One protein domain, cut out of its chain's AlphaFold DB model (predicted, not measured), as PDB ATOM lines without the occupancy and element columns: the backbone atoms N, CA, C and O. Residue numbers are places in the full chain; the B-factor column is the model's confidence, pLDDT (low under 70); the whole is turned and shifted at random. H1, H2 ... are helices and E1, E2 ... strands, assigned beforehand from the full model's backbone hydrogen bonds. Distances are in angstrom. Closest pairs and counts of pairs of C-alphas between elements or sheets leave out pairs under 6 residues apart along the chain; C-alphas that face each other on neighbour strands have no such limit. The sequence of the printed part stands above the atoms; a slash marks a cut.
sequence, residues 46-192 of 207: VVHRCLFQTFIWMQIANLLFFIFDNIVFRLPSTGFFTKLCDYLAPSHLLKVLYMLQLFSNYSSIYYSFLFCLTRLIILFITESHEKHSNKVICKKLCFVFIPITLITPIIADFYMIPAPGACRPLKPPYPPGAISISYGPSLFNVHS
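Overview. This is residues 46 to 192 of the 207 residues of the protein "Protein CBG26488" of Caenorhabditis briggsae (UniProt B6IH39). Three long helices, H1, H3 and H4, make an up-and-down bundle in which H1 and H4 meet at one end and spread toward the other. At the wider end the small hairpin E1 E2 crosses the bundle, with short H2 near it. The printed part has 147 residues, with four named helices and two named strands in the order H1 H2 H3 H4 E1 E2; the sheet E1 - E2 is antiparallel and the class is mostly helix. The whole is loose, with a radius of gyration of the C-alphas of 20.1 A, and spans 63 by 32 by 22 A.

Arrangement. H1, residues 46 to 77, touches H3, residues 92 to 126, opposite ways at a shallow tilt of 27 degrees; the closest C-alphas, Phe 65 and Ser 104, are 4.7 A apart. H1 touches H4, residues 131 to 160, with residues 46 to 50 alone; the closest C-alphas, Cys 50 and Cys 138, are 6.3 A apart. H3 and H4 form a helical hairpin at 23 degrees, with C-alphas 103 and 153 closest at 5.3 A. H2, residues 82 to 88, touches no helix. E1, residues 165 to 169, and E2, residues 179 to 183, form an antiparallel hairpin, with N 166 and O 182 within hydrogen-bond range at 2.8 A. The closest C-alphas of H1 and E2, Pro 76 and Ile 179, are 5.2 A apart. Every O i to N i+4 pair is within hydrogen-bond range in H2 and H3, against 23 of 28 in H1 and 18 of 26 in H4.

Along the chain. H1 begins at C-alpha 46 (-33.475, -9.212, -60.610), is 46.4 A long and has a kink of 31 degrees near residue 71. H3 is 50.6 A long and H4 45.5 A. E2 ends at C-alpha 183 (-46.114, -14.830, -16.104).

Size, cuts and confidence. The C-alphas farthest apart, His 129 and Pro 176, are 63.9 A apart. The printed part has no cut and no long link. Mean pLDDT of the printed part is 73.2; 63 residues are under 70, among them 159 to 178.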
ATOM      1  N   VAL A  46     -32.269  -9.159 -61.459       56.91
ATOM      2  CA  VAL A  46     -33.475  -9.212 -60.610       56.91
ATOM      3  C   VAL A  46     -33.383 -10.278 -59.504       56.91
ATOM      4  O   VAL A  46     -33.951 -10.094 -58.427       56.91
ATOM      5  N   VAL A  47     -32.628 -11.357 -59.731       57.66
ATOM      6  CA  VAL A  47     -32.387 -12.442 -58.762       57.66
ATOM      7  C   VAL A  47     -31.693 -11.923 -57.492       57.66
ATOM      8  O   VAL A  47     -32.077 -12.294 -56.383       57.66
ATOM      9  N   HIS A  48     -30.757 -10.973 -57.620       66.88
ATOM     10  CA  HIS A  48     -30.083 -10.377 -56.463       66.88
ATOM     11  C   HIS A  48     -31.000  -9.476 -55.635       66.88
ATOM     12  O   HIS A  48     -30.811  -9.366 -54.428       66.88
ATOM     13  N   ARG A  49     -32.027  -8.860 -56.238       71.12
ATOM     14  CA  ARG A  49     -32.958  -7.989 -55.503       71.12
ATOM     15  C   ARG A  49     -33.789  -8.771 -54.486       71.12
ATOM     16  O   ARG A  49     -33.967  -8.280 -53.377       71.12
ATOM     17  N   CYS A  50     -34.277  -9.953 -54.860       74.75
ATOM     18  CA  CYS A  50     -35.063 -10.805 -53.971       74.75
ATOM     19  C   CYS A  50     -34.256 -11.255 -52.749       74.75
ATOM     20  O   CYS A  50     -34.659 -11.015 -51.615       74.75
ATOM     21  N   LEU A  51     -33.086 -11.851 -53.003       81.38
ATOM     22  CA  LEU A  51     -32.176 -12.329 -51.961       81.38
ATOM     23  C   LEU A  51     -31.729 -11.211 -51.036       81.38
ATOM     24  O   LEU A  51     -31.663 -11.391 -49.825       81.38
ATOM     25  N   PHE A  52     -31.424 -10.046 -51.603       81.69
ATOM     26  CA  PHE A  52     -31.030  -8.899 -50.807       81.69
ATOM     27  C   PHE A  52     -32.176  -8.420 -49.913       81.69
ATOM     28  O   PHE A  52     -31.959  -8.114 -48.747       81.69
ATOM     29  N   GLN A  53     -33.407  -8.388 -50.426       81.88
ATOM     30  CA  GLN A  53     -34.565  -7.984 -49.635       81.88
ATOM     31  C   GLN A  53     -34.828  -8.960 -48.481       81.88
ATOM     32  O   GLN A  53     -35.004  -8.507 -47.352       81.88
ATOM     33  N   THR A  54     -34.810 -10.275 -48.725       86.44
ATOM     34  CA  THR A  54     -35.002 -11.276 -47.659       86.44
ATOM     35  C   THR A  54     -33.860 -11.264 -46.644       86.44
ATOM     36  O   THR A  54     -34.116 -11.380 -45.449       86.44
ATOM     37  N   PHE A  55     -32.625 -11.018 -47.090       87.88
ATOM     38  CA  PHE A  55     -31.478 -10.805 -46.207       87.88
ATOM     39  C   PHE A  55     -31.678  -9.602 -45.276       87.88
ATOM     40  O   PHE A  55     -31.489  -9.725 -44.071       87.88
ATOM     41  N   ILE A  56     -32.098  -8.448 -45.801       87.81
ATOM     42  CA  ILE A  56     -32.338  -7.256 -44.974       87.81
ATOM     43  C   ILE A  56     -33.455  -7.508 -43.951       87.81
ATOM     44  O   ILE A  56     -33.289  -7.161 -42.785       87.81
ATOM     45  N   TRP A  57     -34.554  -8.158 -44.351       87.00
ATOM     46  CA  TRP A  57     -35.637  -8.521 -43.427       87.00
ATOM     47  C   TRP A  57     -35.174  -9.457 -42.308       87.00
ATOM     48  O   TRP A  57     -35.496  -9.214 -41.147       87.00
ATOM     49  N   MET A  58     -34.368 -10.470 -42.636       90.94
ATOM     50  CA  MET A  58     -33.746 -11.354 -41.649       90.94
ATOM     51  C   MET A  58     -32.895 -10.566 -40.647       90.94
ATOM     52  O   MET A  58     -33.039 -10.756 -39.442       90.94
ATOM     53  N   GLN A  59     -32.043  -9.651 -41.118       91.06
ATOM     54  CA  GLN A  59     -31.183  -8.875 -40.220       91.06
ATOM     55  C   GLN A  59     -31.977  -7.933 -39.309       91.06
ATOM     56  O   GLN A  59     -31.662  -7.824 -38.127       91.06
ATOM     57  N   ILE A  60     -33.029  -7.291 -39.826       89.06
ATOM     58  CA  ILE A  60     -33.910  -6.430 -39.023       89.06
ATOM     59  C   ILE A  60     -34.628  -7.248 -37.942       89.06
ATOM     60  O   ILE A  60     -34.648  -6.836 -36.783       89.06
ATOM     61  N   ALA A  61     -35.180  -8.412 -38.291       89.69
ATOM     62  CA  ALA A  61     -35.884  -9.267 -37.338       89.69
ATOM     63  C   ALA A  61     -34.954  -9.813 -36.242       89.69
ATOM     64  O   ALA A  61     -35.296  -9.760 -35.063       89.69
ATOM     65  N   ASN A  62     -33.754 -10.267 -36.616       90.25
ATOM     66  CA  ASN A  62     -32.746 -10.742 -35.665       90.25
ATOM     67  C   ASN A  62     -32.278  -9.624 -34.722       90.25
ATOM     68  O   ASN A  62     -32.025  -9.868 -33.543       90.25
ATOM     69  N   LEU A  63     -32.192  -8.390 -35.224       89.75
ATOM     70  CA  LEU A  63     -31.826  -7.238 -34.412       89.75
ATOM     71  C   LEU A  63     -32.923  -6.837 -33.429       89.75
ATOM     72  O   LEU A  63     -32.619  -6.567 -32.269       89.75
ATOM     73  N   LEU A  64     -34.185  -6.834 -33.865       88.69
ATOM     74  CA  LEU A  64     -35.318  -6.603 -32.969       88.69
ATOM     75  C   LEU A  64     -35.359  -7.661 -31.864       88.69
ATOM     76  O   LEU A  64     -35.450  -7.298 -30.695       88.69
ATOM     77  N   PHE A  65     -35.199  -8.939 -32.218       89.62
ATOM     78  CA  PHE A  65     -35.113 -10.023 -31.240       89.62
ATOM     79  C   PHE A  65     -33.995  -9.791 -30.221       89.62
ATOM     80  O   PHE A  65     -34.246  -9.866 -29.024       89.62
ATOM     81  N   PHE A  66     -32.786  -9.435 -30.663       87.31
ATOM     82  CA  PHE A  66     -31.695  -9.141 -29.735       87.31
ATOM     83  C   PHE A  66     -32.038  -7.978 -28.791       87.31
ATOM     84  O   PHE A  66     -31.781  -8.073 -27.594       87.31
ATOM     85  N   ILE A  67     -32.625  -6.886 -29.288       86.88
ATOM     86  CA  ILE A  67     -32.986  -5.730 -28.451       86.88
ATOM     87  C   ILE A  67     -34.006  -6.132 -27.382       86.88
ATOM     88  O   ILE A  67     -33.790  -5.858 -26.200       86.88
ATOM     89  N   PHE A  68     -35.090  -6.796 -27.781       85.88
ATOM     90  CA  PHE A  68     -36.132  -7.208 -26.846       85.88
ATOM     91  C   PHE A  68     -35.632  -8.279 -25.860       85.88
ATOM     92  O   PHE A  68     -35.973  -8.203 -24.682       85.88
ATOM     93  N   ASP A  69     -34.743  -9.189 -26.275       84.62
ATOM     94  CA  ASP A  69     -34.140 -10.210 -25.404       84.62
ATOM     95  C   ASP A  69     -33.292  -9.570 -24.309       84.62
ATOM     96  O   ASP A  69     -33.383  -9.915 -23.128       84.62
ATOM     97  N   ASN A  70     -32.510  -8.559 -24.694       81.56
ATOM     98  CA  ASN A  70     -31.709  -7.813 -23.740       81.56
ATOM     99  C   ASN A  70     -32.592  -7.063 -22.742       81.56
ATOM    100  O   ASN A  70     -32.303  -7.100 -21.548       81.56
ATOM    101  N   ILE A  71     -33.678  -6.436 -23.201       80.25
ATOM    102  CA  ILE A  71     -34.592  -5.691 -22.327       80.25
ATOM    103  C   ILE A  71     -35.348  -6.621 -21.368       80.25
ATOM    104  O   ILE A  71     -35.461  -6.303 -20.186       80.25
ATOM    105  N   VAL A  72     -35.848  -7.760 -21.852       76.88
ATOM    106  CA  VAL A  72     -36.734  -8.654 -21.084       76.88
ATOM    107  C   VAL A  72     -35.968  -9.621 -20.181       76.88
ATOM    108  O   VAL A  72     -36.454  -9.932 -19.097       76.88
ATOM    109  N   PHE A  73     -34.780 -10.085 -20.577       73.69
ATOM    110  CA  PHE A  73     -34.049 -11.110 -19.819       73.69
ATOM    111  C   PHE A  73     -32.719 -10.625 -19.239       73.69
ATOM    112  O   PHE A  73     -32.386 -10.963 -18.101       73.69
ATOM    113  N   ARG A  74     -31.943  -9.821 -19.976       75.31
ATOM    114  CA  ARG A  74     -30.577  -9.450 -19.550       75.31
ATOM    115  C   ARG A  74     -30.519  -8.212 -18.657       75.31
ATOM    116  O   ARG A  74     -29.740  -8.190 -17.716       75.31
ATOM    117  N   LEU A  75     -31.336  -7.191 -18.900       73.94
ATOM    118  CA  LEU A  75     -31.423  -6.028 -18.010       73.94
ATOM    119  C   LEU A  75     -31.964  -6.385 -16.611       73.94
ATOM    120  O   LEU A  75     -31.343  -5.969 -15.629       73.94
ATOM    121  N   PRO A  76     -33.048  -7.168 -16.455       68.75
ATOM    122  CA  PRO A  76     -33.568  -7.471 -15.123       68.75
ATOM    123  C   PRO A  76     -32.667  -8.427 -14.318       68.75
ATOM    124  O   PRO A  76     -32.610  -8.309 -13.093       68.75
ATOM    125  N   SER A  77     -31.838  -9.255 -14.970       64.12
ATOM    126  CA  SER A  77     -30.847 -10.098 -14.278       64.12
ATOM    127  C   SER A  77     -29.657  -9.325 -13.686       64.12
ATOM    128  O   SER A  77     -28.974  -9.839 -12.803       64.12
ATOM    129  N   THR A  78     -29.431  -8.074 -14.108       66.88
ATOM    130  CA  THR A  78     -28.414  -7.181 -13.510       66.88
ATOM    131  C   THR A  78     -28.915  -6.407 -12.287       66.88
ATOM    132  O   THR A  78     -28.134  -5.719 -11.637       66.88
ATOM    133  N   GLY A  79     -30.211  -6.494 -11.966       61.75
ATOM    134  CA  GLY A  79     -30.817  -5.779 -10.839       61.75
ATOM    135  C   GLY A  79     -31.072  -4.283 -11.079       61.75
ATOM    136  O   GLY A  79     -31.440  -3.553 -10.160       61.75
ATOM    137  N   PHE A  80     -30.912  -3.796 -12.315       65.56
ATOM    138  CA  PHE A  80     -31.202  -2.395 -12.653       65.56
ATOM    139  C   PHE A  80     -32.715  -2.108 -12.695       65.56
ATOM    140  O   PHE A  80     -33.167  -1.020 -12.345       65.56
ATOM    141  N   PHE A  81     -33.512  -3.106 -13.093       65.38
ATOM    142  CA  PHE A  81     -34.970  -3.000 -13.226       65.38
ATOM    143  C   PHE A  81     -35.748  -3.338 -11.947       65.38
ATOM    144  O   PHE A  81     -36.969  -3.209 -11.936       65.38
ATOM    145  N   THR A  82     -35.078  -3.724 -10.861       64.19
ATOM    146  CA  THR A  82     -35.705  -4.192  -9.610       64.19
ATOM    147  C   THR A  82     -36.597  -3.128  -8.986       64.19
ATOM    148  O   THR A  82     -37.773  -3.373  -8.744       64.19
ATOM    149  N   LYS A  83     -36.087  -1.895  -8.864       62.84
ATOM    150  CA  LYS A  83     -36.860  -0.748  -8.352       62.84
ATOM    151  C   LYS A  83     -38.026  -0.367  -9.263       62.84
ATOM    152  O   LYS A  83     -39.049   0.117  -8.792       62.84
ATOM    153  N   LEU A  84     -37.855  -0.561 -10.572       63.56
ATOM    154  CA  LEU A  84     -38.906  -0.305 -11.547       63.56
ATOM    155  C   LEU A  84     -40.001  -1.372 -11.422       63.56
ATOM    156  O   LEU A  84     -41.177  -1.044 -11.501       63.56
ATOM    157  N   CYS A  85     -39.638  -2.631 -11.178       65.31
ATOM    158  CA  CYS A  85     -40.626  -3.691 -11.057       65.31
ATOM    159  C   CYS A  85     -41.417  -3.650  -9.743       65.31
ATOM    160  O   CYS A  85     -42.619  -3.909  -9.775       65.31
ATOM    161  N   ASP A  86     -40.804  -3.227  -8.634       63.03
ATOM    162  CA  ASP A  86     -41.522  -2.989  -7.371       63.03
ATOM    163  C   ASP A  86     -42.581  -1.878  -7.508       63.03
ATOM    164  O   ASP A  86     -43.636  -1.937  -6.884       63.03
ATOM    165  N   TYR A  87     -42.334  -0.887  -8.375       61.34
ATOM    166  CA  TYR A  87     -43.290   0.183  -8.680       61.34
ATOM    167  C   TYR A  87     -44.366  -0.227  -9.708       61.34
ATOM    168  O   TYR A  87     -45.446   0.360  -9.740       61.34
ATOM    169  N   LEU A  88     -44.089  -1.222 -10.560       61.50
ATOM    170  CA  LEU A  88     -44.948  -1.639 -11.679       61.50
ATOM    171  C   LEU A  88     -45.676  -2.982 -11.471       61.50
ATOM    172  O   LEU A  88     -46.247  -3.515 -12.430       61.50
ATOM    173  N   ALA A  89     -45.691  -3.546 -10.264       57.19
ATOM    174  CA  ALA A  89     -46.444  -4.765  -9.973       57.19
ATOM    175  C   ALA A  89     -47.955  -4.480  -9.805       57.19
ATOM    176  O   ALA A  89     -48.305  -3.601  -9.018       57.19
ATOM    177  N   PRO A  90     -48.890  -5.232 -10.428       57.50
ATOM    178  CA  PRO A  90     -48.839  -6.009 -11.670       57.50
ATOM    179  C   PRO A  90     -49.345  -5.166 -12.860       57.50
ATOM    180  O   PRO A  90     -50.537  -4.878 -12.983       57.50
ATOM    181  N   SER A  91     -48.450  -4.771 -13.766       63.34
ATOM    182  CA  SER A  91     -48.793  -3.912 -14.905       63.34
ATOM    183  C   SER A  91     -48.907  -4.687 -16.219       63.34
ATOM    184  O   SER A  91     -48.087  -5.543 -16.560       63.34
ATOM    185  N   HIS A  92     -49.903  -4.319 -17.029       67.69
ATOM    186  CA  HIS A  92     -50.054  -4.815 -18.399       67.69
ATOM    187  C   HIS A  92     -48.821  -4.531 -19.282       67.69
ATOM    188  O   HIS A  92     -48.603  -5.242 -20.261       67.69
ATOM    189  N   LEU A  93     -47.991  -3.541 -18.927       71.31
ATOM    190  CA  LEU A  93     -46.767  -3.190 -19.656       71.31
ATOM    191  C   LEU A  93     -45.732  -4.317 -19.665       71.31
ATOM    192  O   LEU A  93     -45.159  -4.607 -20.715       71.31
ATOM    193  N   LEU A  94     -45.520  -4.985 -18.528       71.38
ATOM    194  CA  LEU A  94     -44.526  -6.053 -18.420       71.38
ATOM    195  C   LEU A  94     -44.904  -7.257 -19.298       71.38
ATOM    196  O   LEU A  94     -44.063  -7.834 -19.985       71.38
ATOM    197  N   LYS A  95     -46.206  -7.560 -19.355       73.75
ATOM    198  CA  LYS A  95     -46.776  -8.561 -20.263       73.75
ATOM    199  C   LYS A  95     -46.568  -8.178 -21.732       73.75
ATOM    200  O   LYS A  95     -46.185  -9.032 -22.524       73.75
ATOM    201  N   VAL A  96     -46.813  -6.922 -22.114       77.56
ATOM    202  CA  VAL A  96     -46.642  -6.463 -23.506       77.56
ATOM    203  C   VAL A  96     -45.182  -6.558 -23.952       77.56
ATOM    204  O   VAL A  96     -44.924  -7.003 -25.066       77.56
ATOM    205  N   LEU A  97     -44.224  -6.207 -23.091       80.44
ATOM    206  CA  LEU A  97     -42.798  -6.365 -23.399       80.44
ATOM    207  C   LEU A  97     -42.420  -7.830 -23.635       80.44
ATOM    208  O   LEU A  97     -41.714  -8.136 -24.594       80.44
ATOM    209  N   TYR A  98     -42.930  -8.738 -22.803       78.06
ATOM    210  CA  TYR A  98     -42.681 -10.169 -22.959       78.06
ATOM    211  C   TYR A  98     -43.341 -10.742 -24.231       78.06
ATOM    212  O   TYR A  98     -42.711 -11.506 -24.959       78.06
ATOM    213  N   MET A  99     -44.563 -10.309 -24.565       79.38
ATOM    214  CA  MET A  99     -45.221 -10.626 -25.846       79.38
ATOM    215  C   MET A  99     -44.397 -10.143 -27.047       79.38
ATOM    216  O   MET A  99     -44.163 -10.895 -27.987       79.38
ATOM    217  N   LEU A 100     -43.896  -8.903 -27.012       84.00
ATOM    218  CA  LEU A 100     -43.050  -8.351 -28.078       84.00
ATOM    219  C   LEU A 100     -41.745  -9.138 -28.252       84.00
ATOM    220  O   LEU A 100     -41.278  -9.316 -29.382       84.00
ATOM    221  N   GLN A 101     -41.177  -9.631 -27.152       86.19
ATOM    222  CA  GLN A 101     -40.005 -10.496 -27.188       86.19
ATOM    223  C   GLN A 101     -40.312 -11.838 -27.860       86.19
ATOM    224  O   GLN A 101     -39.570 -12.269 -28.748       86.19
ATOM    225  N   LEU A 102     -41.424 -12.476 -27.492       82.94
ATOM    226  CA  LEU A 102     -41.839 -13.742 -28.092       82.94
ATOM    227  C   LEU A 102     -42.148 -13.580 -29.590       82.94
ATOM    228  O   LEU A 102     -41.630 -14.335 -30.417       82.94
ATOM    229  N   PHE A 103     -42.885 -12.529 -29.951       86.06
ATOM    230  CA  PHE A 103     -43.172 -12.157 -31.335       86.06
ATOM    231  C   PHE A 103     -41.893 -11.968 -32.162       86.06
ATOM    232  O   PHE A 103     -41.781 -12.464 -33.291       86.06
ATOM    233  N   SER A 104     -40.905 -11.268 -31.601       88.25
ATOM    234  CA  SER A 104     -39.634 -10.996 -32.280       88.25
ATOM    235  C   SER A 104     -38.793 -12.262 -32.454       88.25
ATOM    236  O   SER A 104     -38.181 -12.437 -33.509       88.25
ATOM    237  N   ASN A 105     -38.817 -13.175 -31.477       88.88
ATOM    238  CA  ASN A 105     -38.149 -14.476 -31.562       88.88
ATOM    239  C   ASN A 105     -38.712 -15.327 -32.707       88.88
ATOM    240  O   ASN A 105     -37.982 -15.745 -33.608       88.88
ATOM    241  N   TYR A 106     -40.035 -15.514 -32.731       87.25
ATOM    242  CA  TYR A 106     -40.685 -16.259 -33.810       87.25
ATOM    243  C   TYR A 106     -40.412 -15.615 -35.171       87.25
ATOM    244  O   TYR A 106     -40.022 -16.306 -36.115       87.25
ATOM    245  N   SER A 107     -40.532 -14.288 -35.265       87.75
ATOM    246  CA  SER A 107     -40.230 -13.547 -36.492       87.75
ATOM    247  C   SER A 107     -38.796 -13.797 -36.978       87.75
ATOM    248  O   SER A 107     -38.592 -14.106 -38.153       87.75
ATOM    249  N   SER A 108     -37.801 -13.725 -36.088       90.94
ATOM    250  CA  SER A 108     -36.384 -13.990 -36.390       90.94
ATOM    251  C   SER A 108     -36.162 -15.381 -37.004       90.94
ATOM    252  O   SER A 108     -35.498 -15.506 -38.043       90.94
ATOM    253  N   ILE A 109     -36.782 -16.415 -36.428       90.00
ATOM    254  CA  ILE A 109     -36.700 -17.795 -36.932       90.00
ATOM    255  C   ILE A 109     -37.332 -17.897 -38.327       90.00
ATOM    256  O   ILE A 109     -36.712 -18.435 -39.251       90.00
ATOM    257  N   TYR A 110     -38.528 -17.336 -38.519       89.38
ATOM    258  CA  TYR A 110     -39.220 -17.395 -39.806       89.38
ATOM    259  C   TYR A 110     -38.477 -16.661 -40.927       89.38
ATOM    260  O   TYR A 110     -38.353 -17.200 -42.029       89.38
ATOM    261  N   TYR A 111     -37.955 -15.457 -40.673       88.75
ATOM    262  CA  TYR A 111     -37.202 -14.717 -41.691       88.75
ATOM    263  C   TYR A 111     -35.857 -15.380 -42.017       88.75
ATOM    264  O   TYR A 111     -35.443 -15.378 -43.179       88.75
ATOM    265  N   SER A 112     -35.207 -16.008 -41.033       91.31
ATOM    266  CA  SER A 112     -33.999 -16.809 -41.266       91.31
ATOM    267  C   SER A 112     -34.298 -18.029 -42.144       91.31
ATOM    268  O   SER A 112     -33.575 -18.308 -43.103       91.31
ATOM    269  N   PHE A 113     -35.418 -18.711 -41.892       89.81
ATOM    270  CA  PHE A 113     -35.876 -19.820 -42.725       89.81
ATOM    271  C   PHE A 113     -36.230 -19.375 -44.155       89.81
ATOM    272  O   PHE A 113     -35.803 -20.006 -45.125       89.81
ATOM    273  N   LEU A 114     -36.933 -18.247 -44.308       88.06
ATOM    274  CA  LEU A 114     -37.251 -17.646 -45.608       88.06
ATOM    275  C   LEU A 114     -35.986 -17.357 -46.427       88.06
ATOM    276  O   LEU A 114     -35.944 -17.624 -47.632       88.06
ATOM    277  N   PHE A 115     -34.956 -16.801 -45.788       88.81
ATOM    278  CA  PHE A 115     -33.686 -16.509 -46.445       88.81
ATOM    279  C   PHE A 115     -33.021 -17.791 -46.969       88.81
ATOM    280  O   PHE A 115     -32.636 -17.848 -48.142       88.81
ATOM    281  N   CYS A 116     -32.971 -18.843 -46.146       89.88
ATOM    282  CA  CYS A 116     -32.455 -20.154 -46.545       89.88
ATOM    283  C   CYS A 116     -33.238 -20.754 -47.724       89.88
ATOM    284  O   CYS A 116     -32.627 -21.177 -48.708       89.88
ATOM    285  N   LEU A 117     -34.576 -20.724 -47.682       87.75
ATOM    286  CA  LEU A 117     -35.422 -21.200 -48.784       87.75
ATOM    287  C   LEU A 117     -35.201 -20.409 -50.075       87.75
ATOM    288  O   LEU A 117     -35.086 -20.995 -51.149       87.75
ATOM    289  N   THR A 118     -35.102 -19.083 -49.982       83.88
ATOM    290  CA  THR A 118     -34.881 -18.223 -51.154       83.88
ATOM    291  C   THR A 118     -33.559 -18.571 -51.839       83.88
ATOM    292  O   THR A 118     -33.494 -18.644 -53.067       83.88
ATOM    293  N   ARG A 119     -32.505 -18.830 -51.055       86.69
ATOM    294  CA  ARG A 119     -31.200 -19.254 -51.577       86.69
ATOM    295  C   ARG A 119     -31.269 -20.630 -52.239       86.69
ATOM    296  O   ARG A 119     -30.713 -20.790 -53.323       86.69
ATOM    297  N   LEU A 120     -31.965 -21.584 -51.622       86.44
ATOM    298  CA  LEU A 120     -32.166 -22.927 -52.168       86.44
ATOM    299  C   LEU A 120     -32.880 -22.872 -53.529       86.44
ATOM    300  O   LEU A 120     -32.393 -23.425 -54.510       86.44
ATOM    301  N   ILE A 121     -33.994 -22.140 -53.601       81.62
ATOM    302  CA  ILE A 121     -34.794 -21.972 -54.823       81.62
ATOM    303  C   ILE A 121     -33.949 -21.379 -55.954       81.62
ATOM    304  O   ILE A 121     -34.012 -21.846 -57.087       81.62
ATOM    305  N   ILE A 122     -33.126 -20.373 -55.654       76.94
ATOM    306  CA  ILE A 122     -32.278 -19.742 -56.670       76.94
ATOM    307  C   ILE A 122     -31.180 -20.684 -57.157       76.94
ATOM    308  O   ILE A 122     -30.883 -20.670 -58.348       76.94
ATOM    309  N   LEU A 123     -30.605 -21.519 -56.287       80.56
ATOM    310  CA  LEU A 123     -29.624 -22.525 -56.701       80.56
ATOM    311  C   LEU A 123     -30.247 -23.558 -57.648       80.56
ATOM    312  O   LEU A 123     -29.686 -23.798 -58.711       80.56
ATOM    313  N   PHE A 124     -31.432 -24.084 -57.326       77.44
ATOM    314  CA  PHE A 124     -32.119 -25.053 -58.187       77.44
ATOM    315  C   PHE A 124     -32.591 -24.455 -59.517       77.44
ATOM    316  O   PHE A 124     -32.475 -25.099 -60.555       77.44
ATOM    317  N   ILE A 125     -33.102 -23.220 -59.522       70.25
ATOM    318  CA  ILE A 125     -33.581 -22.599 -60.766       70.25
ATOM    319  C   ILE A 125     -32.418 -22.078 -61.612       70.25
ATOM    320  O   ILE A 125     -32.567 -21.983 -62.818       70.25
ATOM    321  N   THR A 126     -31.244 -21.774 -61.050       63.44
ATOM    322  CA  THR A 126     -30.090 -21.361 -61.874       63.44
ATOM    323  C   THR A 126     -29.671 -22.450 -62.872       63.44
ATOM    324  O   THR A 126     -29.166 -22.107 -63.939       63.44
ATOM    325  N   GLU A 127     -29.958 -23.728 -62.597       61.47
ATOM    326  CA  GLU A 127     -29.758 -24.814 -63.570       61.47
ATOM    327  C   GLU A 127     -30.760 -24.792 -64.740       61.47
ATOM    328  O   GLU A 127     -30.449 -25.252 -65.833       61.47
ATOM    329  N   SER A 128     -31.951 -24.212 -64.559       58.34
ATOM    330  CA  SER A 128     -32.948 -24.011 -65.617       58.34
ATOM    331  C   SER A 128     -32.942 -22.549 -66.070       58.34
ATOM    332  O   SER A 128     -33.419 -21.678 -65.356       58.34
ATOM    333  N   HIS A 129     -32.426 -22.255 -67.266       54.50
ATOM    334  CA  HIS A 129     -32.099 -20.919 -67.816       54.50
ATOM    335  C   HIS A 129     -33.173 -19.782 -67.788       54.50
ATOM    336  O   HIS A 129     -32.961 -18.711 -68.364       54.50
ATOM    337  N   GLU A 130     -34.308 -19.915 -67.104       60.31
ATOM    338  CA  GLU A 130     -35.389 -18.930 -67.069       60.31
ATOM    339  C   GLU A 130     -35.250 -17.870 -65.956       60.31
ATOM    340  O   GLU A 130     -35.832 -17.940 -64.868       60.31
ATOM    341  N   LYS A 131     -34.559 -16.767 -66.270       59.00
ATOM    342  CA  LYS A 131     -34.486 -15.565 -65.407       59.00
ATOM    343  C   LYS A 131     -35.857 -14.946 -65.073       59.00
ATOM    344  O   LYS A 131     -35.985 -14.294 -64.036       59.00
ATOM    345  N   HIS A 132     -36.871 -15.118 -65.927       58.62
ATOM    346  CA  HIS A 132     -38.207 -14.540 -65.724       58.62
ATOM    347  C   HIS A 132     -39.020 -15.292 -64.651       58.62
ATOM    348  O   HIS A 132     -39.658 -14.653 -63.808       58.62
ATOM    349  N   SER A 133     -38.921 -16.626 -64.613       61.44
ATOM    350  CA  SER A 133     -39.625 -17.484 -63.648       61.44
ATOM    351  C   SER A 133     -39.221 -17.173 -62.195       61.44
ATOM    352  O   SER A 133     -40.067 -16.988 -61.314       61.44
ATOM    353  N   ASN A 134     -37.927 -16.917 -61.970       64.06
ATOM    354  CA  ASN A 134     -37.362 -16.537 -60.669       64.06
ATOM    355  C   ASN A 134     -38.028 -15.316 -60.008       64.06
ATOM    356  O   ASN A 134     -38.209 -15.271 -58.788       64.06
ATOM    357  N   LYS A 135     -38.412 -14.306 -60.801       64.56
ATOM    358  CA  LYS A 135     -39.026 -13.072 -60.281       64.56
ATOM    359  C   LYS A 135     -40.432 -13.328 -59.741       64.56
ATOM    360  O   LYS A 135     -40.810 -12.771 -58.708       64.56
ATOM    361  N   VAL A 136     -41.201 -14.151 -60.450       70.00
ATOM    362  CA  VAL A 136     -42.580 -14.491 -60.079       70.00
ATOM    363  C   VAL A 136     -42.582 -15.363 -58.828       70.00
ATOM    364  O   VAL A 136     -43.350 -15.092 -57.904       70.00
ATOM    365  N   ILE A 137     -41.677 -16.342 -58.761       73.06
ATOM    366  CA  ILE A 137     -41.547 -17.259 -57.624       73.06
ATOM    367  C   ILE A 137     -41.140 -16.504 -56.358       73.06
ATOM    368  O   ILE A 137     -41.817 -16.632 -55.344       73.06
ATOM    369  N   CYS A 138     -40.125 -15.636 -56.423       71.75
ATOM    370  CA  CYS A 138     -39.742 -14.815 -55.273       71.75
ATOM    371  C   CYS A 138     -40.895 -13.934 -54.765       71.75
ATOM    372  O   CYS A 138     -41.143 -13.855 -53.561       71.75
ATOM    373  N   LYS A 139     -41.610 -13.263 -55.681       74.25
ATOM    374  CA  LYS A 139     -42.721 -12.383 -55.306       74.25
ATOM    375  C   LYS A 139     -43.851 -13.178 -54.653       74.25
ATOM    376  O   LYS A 139     -44.380 -12.727 -53.642       74.25
ATOM    377  N   LYS A 140     -44.190 -14.354 -55.195       79.38
ATOM    378  CA  LYS A 140     -45.177 -15.264 -54.593       79.38
ATOM    379  C   LYS A 140     -44.718 -15.768 -53.227       79.38
ATOM    380  O   LYS A 140     -45.507 -15.731 -52.294       79.38
ATOM    381  N   LEU A 141     -43.452 -16.169 -53.091       79.50
ATOM    382  CA  LEU A 141     -42.891 -16.653 -51.831       79.50
ATOM    383  C   LEU A 141     -42.979 -15.581 -50.745       79.50
ATOM    384  O   LEU A 141     -43.540 -15.847 -49.691       79.50
ATOM    385  N   CYS A 142     -42.507 -14.361 -51.017       76.75
ATOM    386  CA  CYS A 142     -42.611 -13.257 -50.062       76.75
ATOM    387  C   CYS A 142     -44.075 -12.935 -49.736       76.75
ATOM    388  O   CYS A 142     -44.417 -12.748 -48.576       76.75
ATOM    389  N   PHE A 143     -44.953 -12.910 -50.741       80.50
ATOM    390  CA  PHE A 143     -46.370 -12.606 -50.542       80.50
ATOM    391  C   PHE A 143     -47.097 -13.646 -49.679       80.50
ATOM    392  O   PHE A 143     -47.983 -13.275 -48.919       80.50
ATOM    393  N   VAL A 144     -46.723 -14.925 -49.772       82.75
ATOM    394  CA  VAL A 144     -47.300 -16.007 -48.957       82.75
ATOM    395  C   VAL A 144     -46.649 -16.079 -47.577       82.75
ATOM    396  O   VAL A 144     -47.342 -16.269 -46.585       82.75
ATOM    397  N   PHE A 145     -45.332 -15.897 -47.478       80.88
ATOM    398  CA  PHE A 145     -44.635 -16.005 -46.197       80.88
ATOM    399  C   PHE A 145     -44.899 -14.829 -45.264       80.88
ATOM    400  O   PHE A 145     -45.065 -15.061 -44.075       80.88
ATOM    401  N   ILE A 146     -44.973 -13.592 -45.764       81.19
ATOM    402  CA  ILE A 146     -45.231 -12.410 -44.923       81.19
ATOM    403  C   ILE A 146     -46.488 -12.582 -44.039       81.19
ATOM    404  O   ILE A 146     -46.367 -12.421 -42.824       81.19
ATOM    405  N   PRO A 147     -47.674 -12.961 -44.560       82.62
ATOM    406  CA  PRO A 147     -48.845 -13.167 -43.712       82.62
ATOM    407  C   PRO A 147     -48.674 -14.356 -42.759       82.62
ATOM    408  O   PRO A 147     -49.089 -14.254 -41.609       82.62
ATOM    409  N   ILE A 148     -48.008 -15.441 -43.176       83.38
ATOM    410  CA  ILE A 148     -47.717 -16.582 -42.289       83.38
ATOM    411  C   ILE A 148     -46.863 -16.126 -41.100       83.38
ATOM    412  O   ILE A 148     -47.222 -16.387 -39.955       83.38
ATOM    413  N   THR A 149     -45.789 -15.372 -41.356       80.12
ATOM    414  CA  THR A 149     -44.893 -14.867 -40.302       80.12
ATOM    415  C   THR A 149     -45.576 -13.924 -39.318       80.12
ATOM    416  O   THR A 149     -45.124 -13.821 -38.187       80.12
ATOM    417  N   LEU A 150     -46.656 -13.250 -39.726       80.75
ATOM    418  CA  LEU A 150     -47.414 -12.353 -38.857       80.75
ATOM    419  C   LEU A 150     -48.490 -13.103 -38.060       80.75
ATOM    420  O   LEU A 150     -48.704 -12.815 -36.889       80.75
ATOM    421  N   ILE A 151     -49.162 -14.072 -38.684       85.50
ATOM    422  CA  ILE A 151     -50.276 -14.810 -38.077       85.50
ATOM    423  C   ILE A 151     -49.774 -15.810 -37.031       85.50
ATOM    424  O   ILE A 151     -50.371 -15.922 -35.961       85.50
ATOM    425  N   THR A 152     -48.683 -16.530 -37.301       80.06
ATOM    426  CA  THR A 152     -48.189 -17.561 -36.376       80.06
ATOM    427  C   THR A 152     -47.822 -17.040 -34.983       80.06
ATOM    428  O   THR A 152     -48.291 -17.646 -34.017       80.06
ATOM    429  N   PRO A 153     -47.057 -15.942 -34.817       78.94
ATOM    430  CA  PRO A 153     -46.778 -15.421 -33.486       78.94
ATOM    431  C   PRO A 153     -48.046 -14.912 -32.793       78.94
ATOM    432  O   PRO A 153     -48.178 -15.127 -31.603       78.94
ATOM    433  N   ILE A 154     -49.037 -14.367 -33.513       80.81
ATOM    434  CA  ILE A 154     -50.316 -13.938 -32.909       80.81
ATOM    435  C   ILE A 154     -51.095 -15.131 -32.330       80.81
ATOM    436  O   ILE A 154     -51.669 -15.029 -31.246       80.81
ATOM    437  N   ILE A 155     -51.115 -16.267 -33.035       80.19
ATOM    438  CA  ILE A 155     -51.747 -17.500 -32.536       80.19
ATOM    439  C   ILE A 155     -50.964 -18.052 -31.342       80.19
ATOM    440  O   ILE A 155     -51.569 -18.473 -30.357       80.19
ATOM    441  N   ALA A 156     -49.631 -18.032 -31.416       72.00
ATOM    442  CA  ALA A 156     -48.775 -18.455 -30.317       72.00
ATOM    443  C   ALA A 156     -48.961 -17.549 -29.092       72.00
ATOM    444  O   ALA A 156     -49.121 -18.048 -27.997       72.00
ATOM    445  N   ASP A 157     -49.056 -16.236 -29.244       73.62
ATOM    446  CA  ASP A 157     -49.219 -15.299 -28.131       73.62
ATOM    447  C   ASP A 157     -50.600 -15.404 -27.451       73.62
ATOM    448  O   ASP A 157     -50.776 -14.972 -26.309       73.62
ATOM    449  N   PHE A 158     -51.592 -16.025 -28.101       72.00
ATOM    450  CA  PHE A 158     -52.968 -16.091 -27.600       72.00
ATOM    451  C   PHE A 158     -53.091 -16.756 -26.216       72.00
ATOM    452  O   PHE A 158     -53.882 -16.302 -25.385       72.00
ATOM    453  N   TYR A 159     -52.269 -17.771 -25.908       67.12
ATOM    454  CA  TYR A 159     -52.296 -18.442 -24.593       67.12
ATOM    455  C   TYR A 159     -51.794 -17.552 -23.445       67.12
ATOM    456  O   TYR A 159     -52.090 -17.813 -22.275       67.12
ATOM    457  N   MET A 160     -51.045 -16.495 -23.765       64.50
ATOM    458  CA  MET A 160     -50.391 -15.610 -22.802       64.50
ATOM    459  C   MET A 160     -51.216 -14.348 -22.503       64.50
ATOM    460  O   MET A 160     -50.862 -13.542 -21.642       64.50
ATOM    461  N   ILE A 161     -52.365 -14.177 -23.165       62.97
ATOM    462  CA  ILE A 161     -53.290 -13.058 -22.947       62.97
ATOM    463  C   ILE A 161     -53.863 -12.975 -21.509       62.97
ATOM    464  O   ILE A 161     -53.987 -11.854 -21.012       62.97
ATOM    465  N   PRO A 162     -54.199 -14.060 -20.791       58.88
ATOM    466  CA  PRO A 162     -54.788 -13.941 -19.453       58.88
ATOM    467  C   PRO A 162     -53.745 -13.831 -18.331       58.88
ATOM    468  O   PRO A 162     -54.108 -13.492 -17.210       58.88
ATOM    469  N   ALA A 163     -52.470 -14.125 -18.600       60.62
ATOM    470  CA  ALA A 163     -51.473 -14.269 -17.548       60.62
ATOM    471  C   ALA A 163     -50.969 -12.891 -17.070       60.62
ATOM    472  O   ALA A 163     -50.426 -12.127 -17.878       60.62
ATOM    473  N   PRO A 164     -51.124 -12.536 -15.779       58.88
ATOM    474  CA  PRO A 164     -50.513 -11.330 -15.232       58.88
ATOM    475  C   PRO A 164     -48.989 -11.499 -15.186       58.88
ATOM    476  O   PRO A 164     -48.489 -12.530 -14.737       58.88
ATOM    477  N   GLY A 165     -48.244 -10.496 -15.655       63.03
ATOM    478  CA  GLY A 165     -46.788 -10.462 -15.503       63.03
ATOM    479  C   GLY A 165     -46.414 -10.134 -14.057       63.03
ATOM    480  O   GLY A 165     -46.922  -9.163 -13.499       63.03
ATOM    481  N   ALA A 166     -45.535 -10.930 -13.459       64.12
ATOM    482  CA  ALA A 166     -45.002 -10.747 -12.117       64.12
ATOM    483  C   ALA A 166     -43.469 -10.834 -12.144       64.12
ATOM    484  O   ALA A 166     -42.895 -11.664 -12.848       64.12
ATOM    485  N   CYS A 167     -42.793 -10.000 -11.358       68.94
ATOM    486  CA  CYS A 167     -41.355 -10.143 -11.152       68.94
ATOM    487  C   CYS A 167     -41.082 -11.102 -10.004       68.94
ATOM    488  O   CYS A 167     -41.639 -10.947  -8.917       68.94
ATOM    489  N   ARG A 168     -40.208 -12.081 -10.239       69.88
ATOM    490  CA  ARG A 168     -39.690 -12.965  -9.193       69.88
ATOM    491  C   ARG A 168     -38.185 -12.743  -9.040       69.88
ATOM    492  O   ARG A 168     -37.503 -12.580 -10.049       69.88
ATOM    493  N   PRO A 169     -37.644 -12.706  -7.815       65.81
ATOM    494  CA  PRO A 169     -36.199 -12.643  -7.620       65.81
ATOM    495  C   PRO A 169     -35.539 -13.943  -8.108       65.81
ATOM    496  O   PRO A 169     -36.074 -15.032  -7.884       65.81
ATOM    497  N   LEU A 170     -34.374 -13.849  -8.759       67.75
ATOM    498  CA  LEU A 170     -33.604 -15.039  -9.143       67.75
ATOM    499  C   LEU A 170     -32.875 -15.612  -7.921       67.75
ATOM    500  O   LEU A 170     -32.262 -14.880  -7.144       67.75
ATOM    501  N   LYS A 171     -32.903 -16.943  -7.787       67.25
ATOM    502  CA  LYS A 171     -32.095 -17.696  -6.814       67.25
ATOM    503  C   LYS A 171     -30.595 -17.629  -7.182       67.25
ATOM    504  O   LYS A 171     -30.276 -17.340  -8.335       67.25
ATOM    505  N   PRO A 172     -29.656 -17.896  -6.251       53.59
ATOM    506  CA  PRO A 172     -28.213 -17.915  -6.538       53.59
ATOM    507  C   PRO A 172     -27.896 -18.799  -7.759       53.59
ATOM    508  O   PRO A 172     -28.537 -19.844  -7.900       53.59
ATOM    509  N   PRO A 173     -26.958 -18.426  -8.657       63.28
ATOM    510  CA  PRO A 173     -25.760 -17.591  -8.452       63.28
ATOM    511  C   PRO A 173     -25.852 -16.127  -8.938       63.28
ATOM    512  O   PRO A 173     -24.829 -15.498  -9.208       63.28
ATOM    513  N   TYR A 174     -27.056 -15.581  -9.102       65.00
ATOM    514  CA  TYR A 174     -27.252 -14.206  -9.575       65.00
ATOM    515  C   TYR A 174     -27.006 -13.157  -8.467       65.00
ATOM    516  O   TYR A 174     -27.187 -13.471  -7.287       65.00
ATOM    517  N   PRO A 175     -26.581 -11.921  -8.812       64.94
ATOM    518  CA  PRO A 175     -26.321 -10.872  -7.827       64.94
ATOM    519  C   PRO A 175     -27.604 -10.468  -7.077       64.94
ATOM    520  O   PRO A 175     -28.701 -10.548  -7.639       64.94
ATOM    521  N   PRO A 176     -27.490  -9.996  -5.820       63.31
ATOM    522  CA  PRO A 176     -28.640  -9.552  -5.039       63.31
ATOM    523  C   PRO A 176     -29.374  -8.419  -5.769       63.31
ATOM    524  O   PRO A 176     -28.775  -7.407  -6.127       63.31
ATOM    525  N   GLY A 177     -30.673  -8.612  -6.004       62.91
ATOM    526  CA  GLY A 177     -31.516  -7.701  -6.783       62.91
ATOM    527  C   GLY A 177     -31.851  -8.194  -8.191       62.91
ATOM    528  O   GLY A 177     -32.728  -7.612  -8.815       62.91
ATOM    529  N   ALA A 178     -31.237  -9.267  -8.698       63.84
ATOM    530  CA  ALA A 178     -31.633  -9.861  -9.976       63.84
ATOM    531  C   ALA A 178     -33.099 -10.331  -9.952       63.84
ATOM    532  O   ALA A 178     -33.508 -11.080  -9.063       63.84
ATOM    533  N   ILE A 179     -33.879  -9.918 -10.951       70.06
ATOM    534  CA  ILE A 179     -35.292 -10.285 -11.114       70.06
ATOM    535  C   ILE A 179     -35.538 -10.925 -12.483       70.06
ATOM    536  O   ILE A 179     -34.864 -10.609 -13.461       70.06
ATOM    537  N   SER A 180     -36.489 -11.851 -12.556       69.44
ATOM    538  CA  SER A 180     -36.989 -12.455 -13.786       69.44
ATOM    539  C   SER A 180     -38.438 -12.042 -13.960       69.44
ATOM    540  O   SER A 180     -39.220 -11.987 -13.008       69.44
ATOM    541  N   ILE A 181     -38.793 -11.736 -15.201       65.31
ATOM    542  CA  ILE A 181     -40.175 -11.492 -15.589       65.31
ATOM    543  C   ILE A 181     -40.810 -12.864 -15.811       65.31
ATOM    544  O   ILE A 181     -40.505 -13.536 -16.794       65.31
ATOM    545  N   SER A 182     -41.670 -13.286 -14.888       62.19
ATOM    546  CA  SER A 182     -42.482 -14.497 -15.020       62.19
ATOM    547  C   SER A 182     -43.938 -14.121 -15.256       62.19
ATOM    548  O   SER A 182     -44.417 -13.082 -14.813       62.19
ATOM    549  N   TYR A 183     -44.672 -14.973 -15.956       62.00
ATOM    550  CA  TYR A 183     -46.114 -14.830 -16.104       62.00
ATOM    551  C   TYR A 183     -46.822 -15.759 -15.107       62.00
ATOM    552  O   TYR A 183     -46.339 -16.851 -14.809       62.00
ATOM    553  N   GLY A 184     -47.935 -15.293 -14.535       58.78
ATOM    554  CA  GLY A 184     -48.833 -16.105 -13.711       58.78
ATOM    555  C   GLY A 184     -49.527 -17.208 -14.526       58.78
ATOM    556  O   GLY A 184     -49.175 -17.426 -15.683       58.78
ATOM    557  N   PRO A 185     -50.526 -17.914 -13.971       51.16
ATOM    558  CA  PRO A 185     -51.168 -19.024 -14.673       51.16
ATOM    559  C   PRO A 185     -51.726 -18.579 -16.039       51.16
ATOM    560  O   PRO A 185     -52.520 -17.641 -16.130       51.16
ATOM    561  N   SER A 186     -51.264 -19.237 -17.104       54.47
ATOM    562  CA  SER A 186     -51.733 -19.060 -18.482       54.47
ATOM    563  C   SER A 186     -53.046 -19.817 -18.718       54.47
ATOM    564  O   SER A 186     -53.409 -20.729 -17.968       54.47
ATOM    565  N   LEU A 187     -53.779 -19.457 -19.779       40.97
ATOM    566  CA  LEU A 187     -54.951 -20.224 -20.222       40.97
ATOM    567  C   LEU A 187     -54.492 -21.666 -20.524       40.97
ATOM    568  O   LEU A 187     -53.511 -21.848 -21.238       40.97
ATOM    569  N   PHE A 188     -55.184 -22.671 -19.974       48.34
ATOM    570  CA  PHE A 188     -54.848 -24.111 -20.038       48.34
ATOM    571  C   PHE A 188     -53.647 -24.608 -19.210       48.34
ATOM    572  O   PHE A 188     -53.270 -25.767 -19.362       48.34
ATOM    573  N   ASN A 189     -53.073 -23.803 -18.304       49.31
ATOM    574  CA  ASN A 189     -51.939 -24.228 -17.464       49.31
ATOM    575  C   ASN A 189     -50.755 -24.786 -18.287       49.31
ATOM    576  O   ASN A 189     -50.054 -25.710 -17.872       49.31
ATOM    577  N   VAL A 190     -50.562 -24.252 -19.498       52.19
ATOM    578  CA  VAL A 190     -49.459 -24.643 -20.376       52.19
ATOM    579  C   VAL A 190     -48.220 -23.897 -19.897       52.19
ATOM    580  O   VAL A 190     -48.010 -22.719 -20.206       52.19
ATOM    581  N   HIS A 191     -47.416 -24.583 -19.091       52.81
ATOM    582  CA  HIS A 191     -46.081 -24.136 -18.728       52.81
ATOM    583  C   HIS A 191     -45.163 -24.341 -19.936       52.81
ATOM    584  O   HIS A 191     -45.074 -25.436 -20.494       52.81
ATOM    585  N   SER A 192     -44.490 -23.281 -20.382       48.25
ATOM    586  CA  SER A 192     -43.425 -23.444 -21.363       48.25
ATOM    587  C   SER A 192     -42.240 -24.097 -20.641       48.25
ATOM    588  O   SER A 192     -41.639 -23.503 -19.750       48.25
TER     589      SER A 192